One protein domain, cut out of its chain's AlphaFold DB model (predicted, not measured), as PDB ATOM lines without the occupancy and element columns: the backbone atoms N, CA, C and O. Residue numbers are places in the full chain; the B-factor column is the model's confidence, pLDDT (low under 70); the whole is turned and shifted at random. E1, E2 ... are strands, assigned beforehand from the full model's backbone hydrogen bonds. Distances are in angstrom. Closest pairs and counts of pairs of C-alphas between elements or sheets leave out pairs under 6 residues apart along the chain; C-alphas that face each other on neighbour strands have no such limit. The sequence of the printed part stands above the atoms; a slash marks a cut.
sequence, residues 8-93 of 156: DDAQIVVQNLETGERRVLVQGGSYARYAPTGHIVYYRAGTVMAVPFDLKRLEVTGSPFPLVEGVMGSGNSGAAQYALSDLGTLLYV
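This is residues 8 to 93 of the 156 residues of an uncharacterized protein of Acidobacteria bacterium RIFCSPLOWO2_12_FULL_60_22 (UniProt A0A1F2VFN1). A strongly twisted sheet of four strands, E3 to E6, makes the middle, with a separate two-strand hairpin toward each end of the longest axis: E1 and E2 at one end, E7 and E8 at the other. Each hairpin comes near the sheet at E3. The printed part has 86 residues, no named helix and eight strands, E1 to E8 along the chain; the class is all strand, though under half of the residues are in named elements. It is compact, with a radius of gyration of the C-alphas of 12.7 A and spans of 37 by 30 by 22 A.

E1, residues 11 to 15, and E2, residues 22 to 27, form an antiparallel hairpin, with N 14 and O 23 2.9 A apart. E3, residues 30 to 35, E4, residues 39 to 44, E5, residues 47 to 54, and E6, residues 65 to 68, form a meander, each strand the antiparallel neighbour of the one before. Within hydrogen-bond range are N 33 and O 41, 2.8 A, N 42 and O 49, 2.9 A, and N 50 and O 65, 2.8 A. The closest C-alphas of E1 and E3 are those of Ile 12 and Ser 30, 6.7 A. E7, residues 82 to 84, and E8, residues 90 to 92, form an antiparallel hairpin, with N 83 and O 91 2.8 A apart. The closest C-alphas of E3 and E7 are those of Ala 35 and Leu 84, 7.6 A.

E1 begins at C-alpha 11 (23.268, 47.823, 50.778). E5, the longest strand, measures 22.4 A; E4 measures 15.4 A. E8 ends at C-alpha 92 (42.444, 41.947, 40.847).

The C-alphas farthest apart, Thr 19 and Gly 70, are 38.1 A apart. The link from E6 to E7 is long. The printed part has no cut, and no printed residue is under 70 in pLDDT.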
ATOM      1  N   ASP A   8      31.420  50.233  52.746       80.56
ATOM      2  CA  ASP A   8      31.390  48.958  53.461       80.56
ATOM      3  C   ASP A   8      30.083  48.728  54.234       80.56
ATOM      4  O   ASP A   8      29.754  47.578  54.519       80.56
ATOM      5  N   ASP A   9      29.325  49.794  54.519       86.00
ATOM      6  CA  ASP A   9      28.008  49.754  55.167       86.00
ATOM      7  C   ASP A   9      26.854  49.920  54.160       86.00
ATOM      8  O   ASP A   9      25.681  49.959  54.540       86.00
ATOM      9  N   ALA A  10      27.159  50.020  52.859       90.81
ATOM     10  CA  ALA A  10      26.143  50.134  51.821       90.81
ATOM     11  C   ALA A  10      25.328  48.837  51.669       90.81
ATOM     12  O   ALA A  10      25.728  47.755  52.102       90.81
ATOM     13  N   GLN A  11      24.156  48.953  51.042       95.19
ATOM     14  CA  GLN A  11      23.268  47.823  50.778       95.19
ATOM     15  C   GLN A  11      23.389  47.364  49.331       95.19
ATOM     16  O   GLN A  11      23.325  48.170  48.401       95.19
ATOM     17  N   ILE A  12      23.475  46.050  49.144       95.88
ATOM     18  CA  ILE A  12      23.332  45.429  47.831       95.88
ATOM     19  C   ILE A  12      21.871  45.035  47.682       95.88
ATOM     20  O   ILE A  12      21.345  44.248  48.475       95.88
ATOM     21  N   VAL A  13      21.219  45.599  46.671       96.00
ATOM     22  CA  VAL A  13      19.793  45.415  46.408       96.00
ATOM     23  C   VAL A  13      19.575  44.760  45.054       96.00
ATOM     24  O   VAL A  13      20.293  45.040  44.095       96.00
ATOM     25  N   VAL A  14      18.545  43.927  44.970       94.94
ATOM     26  CA  VAL A  14      17.926  43.562  43.697       94.94
ATOM     27  C   VAL A  14      16.714  44.449  43.477       94.94
ATOM     28  O   VAL A  14      15.967  44.741  44.415       94.94
ATOM     29  N   GLN A  15      16.543  44.898  42.239       93.94
ATOM     30  CA  GLN A  15      15.409  45.709  41.831       93.94
ATOM     31  C   GLN A  15      14.744  45.073  40.613       93.94
ATOM     32  O   GLN A  15      15.405  44.826  39.604       93.94
ATOM     33  N   ASN A  16      13.434  44.853  40.698       89.31
ATOM     34  CA  ASN A  16      12.618  44.559  39.533       89.31
ATOM     35  C   ASN A  16      12.401  45.867  38.752       89.31
ATOM     36  O   ASN A  16      11.944  46.864  39.314       89.31
ATOM     37  N   LEU A  17      12.771  45.887  37.469       92.19
ATOM     38  CA  LEU A  17      12.694  47.091  36.635       92.19
ATOM     39  C   LEU A  17      11.276  47.382  36.126       92.19
ATOM     40  O   LEU A  17      10.981  48.531  35.814       92.19
ATOM     41  N   GLU A  18      10.410  46.372  36.065       93.62
ATOM     42  CA  GLU A  18       9.017  46.513  35.635       93.62
ATOM     43  C   GLU A  18       8.130  47.011  36.779       93.62
ATOM     44  O   GLU A  18       7.373  47.963  36.611       93.62
ATOM     45  N   THR A  19       8.235  46.392  37.959       93.00
ATOM     46  CA  THR A  19       7.387  46.729  39.116       93.00
ATOM     47  C   THR A  19       7.999  47.795  40.019       93.00
ATOM     48  O   THR A  19       7.307  48.373  40.856       93.00
ATOM     49  N   GLY A  20       9.303  48.048  39.893       93.06
ATOM     50  CA  GLY A  20      10.049  48.933  40.783       93.06
ATOM     51  C   GLY A  20      10.324  48.344  42.170       93.06
ATOM     52  O   GLY A  20      10.967  49.010  42.984       93.06
ATOM     53  N   GLU A  21       9.875  47.116  42.447       93.06
ATOM     54  CA  GLU A  21      10.069  46.443  43.730       93.06
ATOM     55  C   GLU A  21      11.560  46.262  44.035       93.06
ATOM     56  O   GLU A  21      12.357  45.914  43.160       93.06
ATOM     57  N   ARG A  22      11.945  46.509  45.292       93.94
ATOM     58  CA  ARG A  22      13.331  46.422  45.761       93.94
ATOM     59  C   ARG A  22      13.434  45.496  46.953       93.94
ATOM     60  O   ARG A  22      12.657  45.605  47.898       93.94
ATOM     61  N   ARG A  23      14.472  44.667  46.950       93.50
ATOM     62  CA  ARG A  23      14.821  43.794  48.066       93.50
ATOM     63  C   ARG A  23      16.301  43.915  48.385       93.50
ATOM     64  O   ARG A  23      17.143  43.844  47.493       93.50
ATOM     65  N   VAL A  24      16.619  44.073  49.667       95.88
ATOM     66  CA  VAL A  24      18.005  44.010  50.137       95.88
ATOM     67  C   VAL A  24      18.456  42.554  50.147       95.88
ATOM     68  O   VAL A  24      17.796  41.703  50.740       95.88
ATOM     69  N   LEU A  25      19.580  42.282  49.489       95.38
ATOM     70  CA  LEU A  25      20.205  40.964  49.432       95.38
ATOM     71  C   LEU A  25      21.348  40.835  50.434       95.38
ATOM     72  O   LEU A  25      21.497  39.796  51.069       95.38
ATOM     73  N   VAL A  26      22.143  41.895  50.592       95.88
ATOM     74  CA  VAL A  26      23.282  41.926  51.515       95.88
ATOM     75  C   VAL A  26      23.314  43.262  52.246       95.88
ATOM     76  O   VAL A  26      23.173  44.324  51.632       95.88
ATOM     77  N   GLN A  27      23.526  43.191  53.560       94.56
ATOM     78  CA  GLN A  27      23.845  44.334  54.411       94.56
ATOM     79  C   GLN A  27      25.370  44.466  54.500       94.56
ATOM     80  O   GLN A  27      26.039  43.579  55.037       94.56
ATOM     81  N   GLY A  28      25.908  45.566  53.985       90.56
ATOM     82  CA  GLY A  28      27.330  45.876  54.023       90.56
ATOM     83  C   GLY A  28      28.098  45.337  52.819       90.56
ATOM     84  O   GLY A  28      28.455  44.155  52.761       90.56
ATOM     85  N   GLY A  29      28.375  46.227  51.870       92.12
ATOM     86  CA  GLY A  29      29.220  45.966  50.714       92.12
ATOM     87  C   GLY A  29      28.862  46.825  49.506       92.12
ATOM     88  O   GLY A  29      27.786  47.418  49.419       92.12
ATOM     89  N   SER A  30      29.770  46.859  48.538       94.00
ATOM     90  CA  SER A  30      29.652  47.659  47.324       94.00
ATOM     91  C   SER A  30      30.144  46.903  46.091       94.00
ATOM     92  O   SER A  30      30.614  45.769  46.173       94.00
ATOM     93  N   TYR A  31      30.021  47.530  44.919       93.94
ATOM     94  CA  TYR A  31      30.536  46.997  43.653       93.94
ATOM     95  C   TYR A  31      30.091  45.554  43.353       93.94
ATOM     96  O   TYR A  31      30.905  44.702  42.991       93.94
ATOM     97  N   ALA A  32      28.800  45.277  43.548       94.31
ATOM     98  CA  ALA A  32      28.229  43.951  43.355       94.31
ATOM     99  C   ALA A  32      28.109  43.580  41.868       94.31
ATOM    100  O   ALA A  32      27.747  44.411  41.033       94.31
ATOM    101  N   ARG A  33      28.376  42.314  41.547       91.88
ATOM    102  CA  ARG A  33      28.231  41.710  40.218       91.88
ATOM    103  C   ARG A  33      27.662  40.303  40.361       91.88
ATOM    104  O   ARG A  33      28.017  39.583  41.291       91.88
ATOM    105  N   TYR A  34      26.802  39.900  39.434       90.88
ATOM    106  CA  TYR A  34      26.352  38.512  39.353       90.88
ATOM    107  C   TYR A  34      27.385  37.672  38.594       90.88
ATOM    108  O   TYR A  34      27.850  38.072  37.528       90.88
ATOM    109  N   ALA A  35      27.735  36.517  39.151       88.38
ATOM    110  CA  ALA A  35      28.592  35.520  38.528       88.38
ATOM    111  C   ALA A  35      27.734  34.399  37.912       88.38
ATOM    112  O   ALA A  35      26.812  33.919  38.582       88.38
ATOM    113  N   PRO A  36      28.064  33.893  36.705       81.69
ATOM    114  CA  PRO A  36      27.341  32.779  36.077       81.69
ATOM    115  C   PRO A  36      27.277  31.496  36.920       81.69
ATOM    116  O   PRO A  36      26.420  30.649  36.696       81.69
ATOM    117  N   THR A  37      28.144  31.369  37.926       83.19
ATOM    118  CA  THR A  37      28.155  30.275  38.904       83.19
ATOM    119  C   THR A  37      27.021  30.345  39.937       83.19
ATOM    120  O   THR A  37      27.001  29.525  40.851       83.19
ATOM    121  N   GLY A  38      26.102  31.316  39.852       91.12
ATOM    122  CA  GLY A  38      24.980  31.457  40.790       91.12
ATOM    123  C   GLY A  38      25.342  32.207  42.072       91.12
ATOM    124  O   GLY A  38      24.831  31.893  43.145       91.12
ATOM    125  N   HIS A  39      26.258  33.173  41.981       94.38
ATOM    126  CA  HIS A  39      26.730  33.939  43.133       94.38
ATOM    127  C   HIS A  39      26.637  35.438  42.874       94.38
ATOM    128  O   HIS A  39      26.844  35.906  41.755       94.38
ATOM    129  N   ILE A  40      26.398  36.205  43.933       95.38
ATOM    130  CA  ILE A  40      26.688  37.637  43.947       95.38
ATOM    131  C   ILE A  40      28.096  37.808  44.490       95.38
ATOM    132  O   ILE A  40      28.383  37.409  45.616       95.38
ATOM    133  N   VAL A  41      28.962  38.412  43.686       95.56
ATOM    134  CA  VAL A  41      30.324  38.792  44.055       95.56
ATOM    135  C   VAL A  41      30.335  40.279  44.361       95.56
ATOM    136  O   VAL A  41      29.784  41.069  43.599       95.56
ATOM    137  N   TYR A  42      30.925  40.677  45.479       95.69
ATOM    138  CA  TYR A  42      30.905  42.064  45.932       95.69
ATOM    139  C   TYR A  42      32.150  42.416  46.736       95.69
ATOM    140  O   TYR A  42      32.886  41.543  47.181       95.69
ATOM    141  N   TYR A  43      32.402  43.706  46.911       94.69
ATOM    142  CA  TYR A  43      33.533  44.214  47.672       94.69
ATOM    143  C   TYR A  43      33.096  44.660  49.068       94.69
ATOM    144  O   TYR A  43      32.058  45.304  49.223       94.69
ATOM    145  N   ARG A  44      33.896  44.337  50.085       92.44
ATOM    146  CA  ARG A  44      33.721  44.809  51.460       92.44
ATOM    147  C   ARG A  44      35.068  44.864  52.169       92.44
ATOM    148  O   ARG A  44      35.755  43.852  52.254       92.44
ATOM    149  N   ALA A  45      35.429  46.028  52.699       88.31
ATOM    150  CA  ALA A  45      36.575  46.239  53.582       88.31
ATOM    151  C   ALA A  45      37.892  45.622  53.064       88.31
ATOM    152  O   ALA A  45      38.608  44.938  53.792       88.31
ATOM    153  N   GLY A  46      38.211  45.821  51.780       88.88
ATOM    154  CA  GLY A  46      39.427  45.267  51.164       88.88
ATOM    155  C   GLY A  46      39.288  43.837  50.646       88.88
ATOM    156  O   GLY A  46      40.253  43.302  50.107       88.88
ATOM    157  N   THR A  47      38.116  43.222  50.775       92.00
ATOM    158  CA  THR A  47      37.887  41.816  50.432       92.00
ATOM    159  C   THR A  47      36.830  41.694  49.348       92.00
ATOM    160  O   THR A  47      35.779  42.332  49.408       92.00
ATOM    161  N   VAL A  48      37.098  40.860  48.348       93.50
ATOM    162  CA  VAL A  48      36.081  40.381  47.413       93.50
ATOM    163  C   VAL A  48      35.396  39.186  48.059       93.50
ATOM    164  O   VAL A  48      36.027  38.167  48.332       93.50
ATOM    165  N   MET A  49      34.105  39.334  48.317       96.12
ATOM    166  CA  MET A  49      33.216  38.358  48.930       96.12
ATOM    167  C   MET A  49      32.316  37.736  47.862       96.12
ATOM    168  O   MET A  49      32.027  38.362  46.841       96.12
ATOM    169  N   ALA A  50      31.817  36.536  48.124       96.31
ATOM    170  CA  ALA A  50      30.761  35.903  47.352       96.31
ATOM    171  C   ALA A  50      29.633  35.437  48.268       96.31
ATOM    172  O   ALA A  50      29.861  35.077  49.420       96.31
ATOM    173  N   VAL A  51      28.409  35.425  47.751       97.75
ATOM    174  CA  VAL A  51      27.253  34.837  48.425       97.75
ATOM    175  C   VAL A  51      26.387  34.074  47.415       97.75
ATOM    176  O   VAL A  51      26.166  34.592  46.314       97.75
ATOM    177  N   PRO A  52      25.908  32.855  47.736       97.25
ATOM    178  CA  PRO A  52      25.008  32.108  46.861       97.25
ATOM    179  C   PRO A  52      23.709  32.874  46.602       97.25
ATOM    180  O   PRO A  52      23.107  33.414  47.533       97.25
ATOM    181  N   PHE A  53      23.275  32.913  45.343       96.06
ATOM    182  CA  PHE A  53      22.100  33.662  44.907       96.06
ATOM    183  C   PHE A  53      21.254  32.853  43.919       96.06
ATOM    184  O   PHE A  53      21.732  32.426  42.869       96.06
ATOM    185  N   ASP A  54      19.974  32.679  44.241       94.44
ATOM    186  CA  ASP A  54      18.984  32.076  43.354       94.44
ATOM    187  C   ASP A  54      18.365  33.156  42.462       94.44
ATOM    188  O   ASP A  54      17.563  33.980  42.909       94.44
ATOM    189  N   LEU A  55      18.719  33.124  41.177       90.62
ATOM    190  CA  LEU A  55      18.239  34.078  40.180       90.62
ATOM    191  C   LEU A  55      16.729  33.963  39.907       90.62
ATOM    192  O   LEU A  55      16.114  34.948  39.510       90.62
ATOM    193  N   LYS A  56      16.114  32.791  40.112       91.50
ATOM    194  CA  LYS A  56      14.671  32.600  39.895       91.50
ATOM    195  C   LYS A  56      13.858  33.181  41.044       91.50
ATOM    196  O   LYS A  56      12.784  33.727  40.818       91.50
ATOM    197  N   ARG A  57      14.362  33.041  42.271       91.75
ATOM    198  CA  ARG A  57      13.701  33.533  43.490       91.75
ATOM    199  C   ARG A  57      14.115  34.951  43.876       91.75
ATOM    200  O   ARG A  57      13.451  35.562  44.706       91.75
ATOM    201  N   LEU A  58      15.193  35.463  43.279       92.25
ATOM    202  CA  LEU A  58      15.841  36.725  43.636       92.25
ATOM    203  C   LEU A  58      16.227  36.766  45.122       92.25
ATOM    204  O   LEU A  58      15.969  37.740  45.834       92.25
ATOM    205  N   GLU A  59      16.843  35.680  45.592       93.81
ATOM    206  CA  GLU A  59      17.138  35.444  47.006       93.81
ATOM    207  C   GLU A  59      18.562  34.955  47.237       93.81
ATOM    208  O   GLU A  59      19.086  34.125  46.497       93.81
ATOM    209  N   VAL A  60      19.173  35.434  48.320       96.44
ATOM    210  CA  VAL A  60      20.393  34.839  48.868       96.44
ATOM    211  C   VAL A  60      20.041  33.509  49.532       96.44
ATOM    212  O   VAL A  60      19.120  33.445  50.344       96.44
ATOM    213  N   THR A  61      20.779  32.452  49.197       96.88
ATOM    214  CA  THR A  61      20.485  31.076  49.638       96.88
ATOM    215  C   THR A  61      21.505  30.505  50.620       96.88
ATOM    216  O   THR A  61      21.371  29.363  51.051       96.88
ATOM    217  N   GLY A  62      22.512  31.287  51.012       95.56
ATOM    218  CA  GLY A  62      23.549  30.848  51.940       95.56
ATOM    219  C   GLY A  62      24.297  32.001  52.595       95.56
ATOM    220  O   GLY A  62      23.967  33.172  52.413       95.56
ATOM    221  N   SER A  63      25.319  31.661  53.374       96.44
ATOM    222  CA  SER A  63      26.172  32.650  54.032       96.44
ATOM    223  C   SER A  63      27.222  33.215  53.067       96.44
ATOM    224  O   SER A  63      27.759  32.462  52.251       96.44
ATOM    225  N   PRO A  64      27.556  34.514  53.160       96.12
ATOM    226  CA  PRO A  64      28.680  35.075  52.422       96.12
ATOM    227  C   PRO A  64      30.023  34.479  52.860       96.12
ATOM    228  O   PRO A  64      30.217  34.186  54.039       96.12
ATOM    229  N   PHE A  65      30.968  34.368  51.930       95.94
ATOM    230  CA  PHE A  65      32.324  33.872  52.169       95.94
ATOM    231  C   PHE A  65      33.366  34.679  51.370       95.94
ATOM    232  O   PHE A  65      33.033  35.237  50.321       95.94
ATOM    233  N   PRO A  66      34.616  34.794  51.854       95.19
ATOM    234  CA  PRO A  66      35.662  35.534  51.156       95.19
ATOM    235  C   PRO A  66      36.192  34.750  49.949       95.19
ATOM    236  O   PRO A  66      36.379  33.537  50.018       95.19
ATOM    237  N   LEU A  67      36.468  35.455  48.850       91.94
ATOM    238  CA  LEU A  67      37.192  34.928  47.691       91.94
ATOM    239  C   LEU A  67      38.658  35.359  47.713       91.94
ATOM    240  O   LEU A  67      39.548  34.526  47.577       91.94
ATOM    241  N   VAL A  68      38.906  36.666  47.853       91.12
ATOM    242  CA  VAL A  68      40.254  37.253  47.827       91.12
ATOM    243  C   VAL A  68      40.308  38.476  48.730       91.12
ATOM    244  O   VAL A  68      39.484  39.382  48.614       91.12
ATOM    245  N   GLU A  69      41.321  38.526  49.585       91.00
ATOM    246  CA  GLU A  69      41.620  39.662  50.455       91.00
ATOM    247  C   GLU A  69      42.657  40.608  49.832       91.00
ATOM    248  O   GLU A  69      43.403  40.253  48.915       91.00
ATOM    249  N   GLY A  70      42.734  41.829  50.361       85.19
ATOM    250  CA  GLY A  70      43.738  42.811  49.957       85.19
ATOM    251  C   GLY A  70      43.518  43.352  48.546       85.19
ATOM    252  O   GLY A  70      44.486  43.623  47.841       85.19
ATOM    253  N   VAL A  71      42.266  43.510  48.117       88.00
ATOM    254  CA  VAL A  71      41.899  44.107  46.827       88.00
ATOM    255  C   VAL A  71      41.811  45.626  46.950       88.00
ATOM    256  O   VAL A  71      41.296  46.163  47.929       88.00
ATOM    257  N   MET A  72      42.315  46.341  45.944       86.38
ATOM    258  CA  MET A  72      42.238  47.796  45.884       86.38
ATOM    259  C   MET A  72      40.786  48.251  45.696       86.38
ATOM    260  O   MET A  72      40.176  48.004  44.654       86.38
ATOM    261  N   GLY A  73      40.256  48.956  46.692       85.12
ATOM    262  CA  GLY A  73      38.964  49.637  46.629       85.12
ATOM    263  C   GLY A  73      39.097  51.155  46.645       85.12
ATOM    264  O   GLY A  73      40.136  51.710  46.999       85.12
ATOM    265  N   SER A  74      38.012  51.828  46.278       82.94
ATOM    266  CA  SER A  74      37.908  53.281  46.253       82.94
ATOM    267  C   SER A  74      36.841  53.743  47.238       82.94
ATOM    268  O   SER A  74      35.647  53.664  46.955       82.94
ATOM    269  N   GLY A  75      37.268  54.270  48.388       74.50
ATOM    270  CA  GLY A  75      36.356  54.740  49.442       74.50
ATOM    271  C   GLY A  75      35.435  55.892  49.017       74.50
ATOM    272  O   GLY A  75      34.410  56.114  49.642       74.50
ATOM    273  N   ASN A  76      35.758  56.602  47.933       75.25
ATOM    274  CA  ASN A  76      34.951  57.712  47.415       75.25
ATOM    275  C   ASN A  76      33.790  57.288  46.491       75.25
ATOM    276  O   ASN A  76      32.830  58.037  46.335       75.25
ATOM    277  N   SER A  77      33.854  56.102  45.884       82.44
ATOM    278  CA  SER A  77      32.887  55.633  44.876       82.44
ATOM    279  C   SER A  77      32.323  54.250  45.182       82.44
ATOM    280  O   SER A  77      31.445  53.772  44.467       82.44
ATOM    281  N   GLY A  78      32.865  53.570  46.193       84.75
ATOM    282  CA  GLY A  78      32.563  52.173  46.472       84.75
ATOM    283  C   GLY A  78      33.071  51.226  45.387       84.75
ATOM    284  O   GLY A  78      32.720  50.050  45.418       84.75
ATOM    285  N   ALA A  79      33.861  51.708  44.421       89.31
ATOM    286  CA  ALA A  79      34.407  50.885  43.352       89.31
ATOM    287  C   ALA A  79      35.528  49.969  43.850       89.31
ATOM    288  O   ALA A  79      36.252  50.316  44.782       89.31
ATOM    289  N   ALA A  80      35.716  48.832  43.185       90.50
ATOM    290  CA  ALA A  80      36.802  47.905  43.472       90.50
ATOM    291  C   ALA A  80      37.504  47.462  42.187       90.50
ATOM    292  O   ALA A  80      36.875  47.276  41.147       90.50
ATOM    293  N   GLN A  81      38.823  47.305  42.259       90.38
ATOM    294  CA  GLN A  81      39.678  46.962  41.125       90.38
ATOM    295  C   GLN A  81      39.773  45.442  40.966       90.38
ATOM    296  O   GLN A  81      40.829  44.844  41.188       90.38
ATOM    297  N   TYR A  82      38.653  44.817  40.595       86.62
ATOM    298  CA  TYR A  82      38.594  43.405  40.226       86.62
ATOM    299  C   TYR A  82      37.749  43.178  38.965       86.62
ATOM    300  O   TYR A  82      36.856  43.963  38.639       86.62
ATOM    301  N   ALA A  83      38.027  42.081  38.265       86.00
ATOM    302  CA  ALA A  83      37.272  41.610  37.114       86.00
ATOM    303  C   ALA A  83      37.056  40.099  37.213       86.00
ATOM    304  O   ALA A  83      37.968  39.361  37.578       86.00
ATOM    305  N   LEU A  84      35.853  39.652  36.863       81.75
ATOM    306  CA  LEU A  84      35.473  38.246  36.833       81.75
ATOM    307  C   LEU A  84      35.195  37.842  35.382       81.75
ATOM    308  O   LEU A  84      34.461  38.541  34.688       81.75
ATOM    309  N   SER A  85      35.782  36.737  34.932       79.56
ATOM    310  CA  SER A  85      35.443  36.118  33.645       79.56
ATOM    311  C   SER A  85      34.233  35.193  33.784       79.56
ATOM    312  O   SER A  85      34.052  34.598  34.848       79.56
ATOM    313  N   ASP A  86      33.527  34.925  32.687       75.69
ATOM    314  CA  ASP A  86      32.421  33.954  32.665       75.69
ATOM    315  C   ASP A  86      32.853  32.523  33.036       75.69
ATOM    316  O   ASP A  86      32.056  31.744  33.551       75.69
ATOM    317  N   LEU A  87      34.135  32.196  32.841       76.31
ATOM    318  CA  LEU A  87      34.739  30.912  33.212       76.31
ATOM    319  C   LEU A  87      35.179  30.844  34.689       76.31
ATOM    320  O   LEU A  87      35.810  29.874  35.095       76.31
ATOM    321  N   GLY A  88      34.894  31.873  35.496       71.31
ATOM    322  CA  GLY A  88      35.206  31.899  36.930       71.31
ATOM    323  C   GLY A  88      36.619  32.368  37.305       71.31
ATOM    324  O   GLY A  88      36.971  32.349  38.479       71.31
ATOM    325  N   THR A  89      37.430  32.835  36.350       79.69
ATOM    326  CA  THR A  89      38.728  33.471  36.645       79.69
ATOM    327  C   THR A  89      38.533  34.868  37.239       79.69
ATOM    328  O   THR A  89      37.821  35.692  36.659       79.69
ATOM    329  N   LEU A  90      39.205  35.157  38.359       83.00
ATOM    330  CA  LEU A  90      39.220  36.463  39.023       83.00
ATOM    331  C   LEU A  90      40.585  37.143  38.838       83.00
ATOM    332  O   LEU A  90      41.618  36.602  39.226       83.00
ATOM    333  N   LEU A  91      40.582  38.352  38.280       87.44
ATOM    334  CA  LEU A  91      41.738  39.248  38.243       87.44
ATOM    335  C   LEU A  91      41.506  40.405  39.206       87.44
ATOM    336  O   LEU A  91      40.396  40.929  39.284       87.44
ATOM    337  N   TYR A  92      42.547  40.834  39.911       86.81
ATOM    338  CA  TYR A  92      42.444  41.947  40.847       86.81
ATOM    339  C   TYR A  92      43.743  42.740  40.940       86.81
ATOM    340  O   TYR A  92      44.833  42.232  40.669       86.81
ATOM    341  N   VAL A  93      43.613  43.998  41.348       87.50
ATOM    342  CA  VAL A  93      44.747  44.838  41.728       87.50
ATOM    343  C   VAL A  93      44.904  44.761  43.246       87.50
ATOM    344  O   VAL A  93      43.958  45.109  43.959       87.50
TER     345      VAL A  93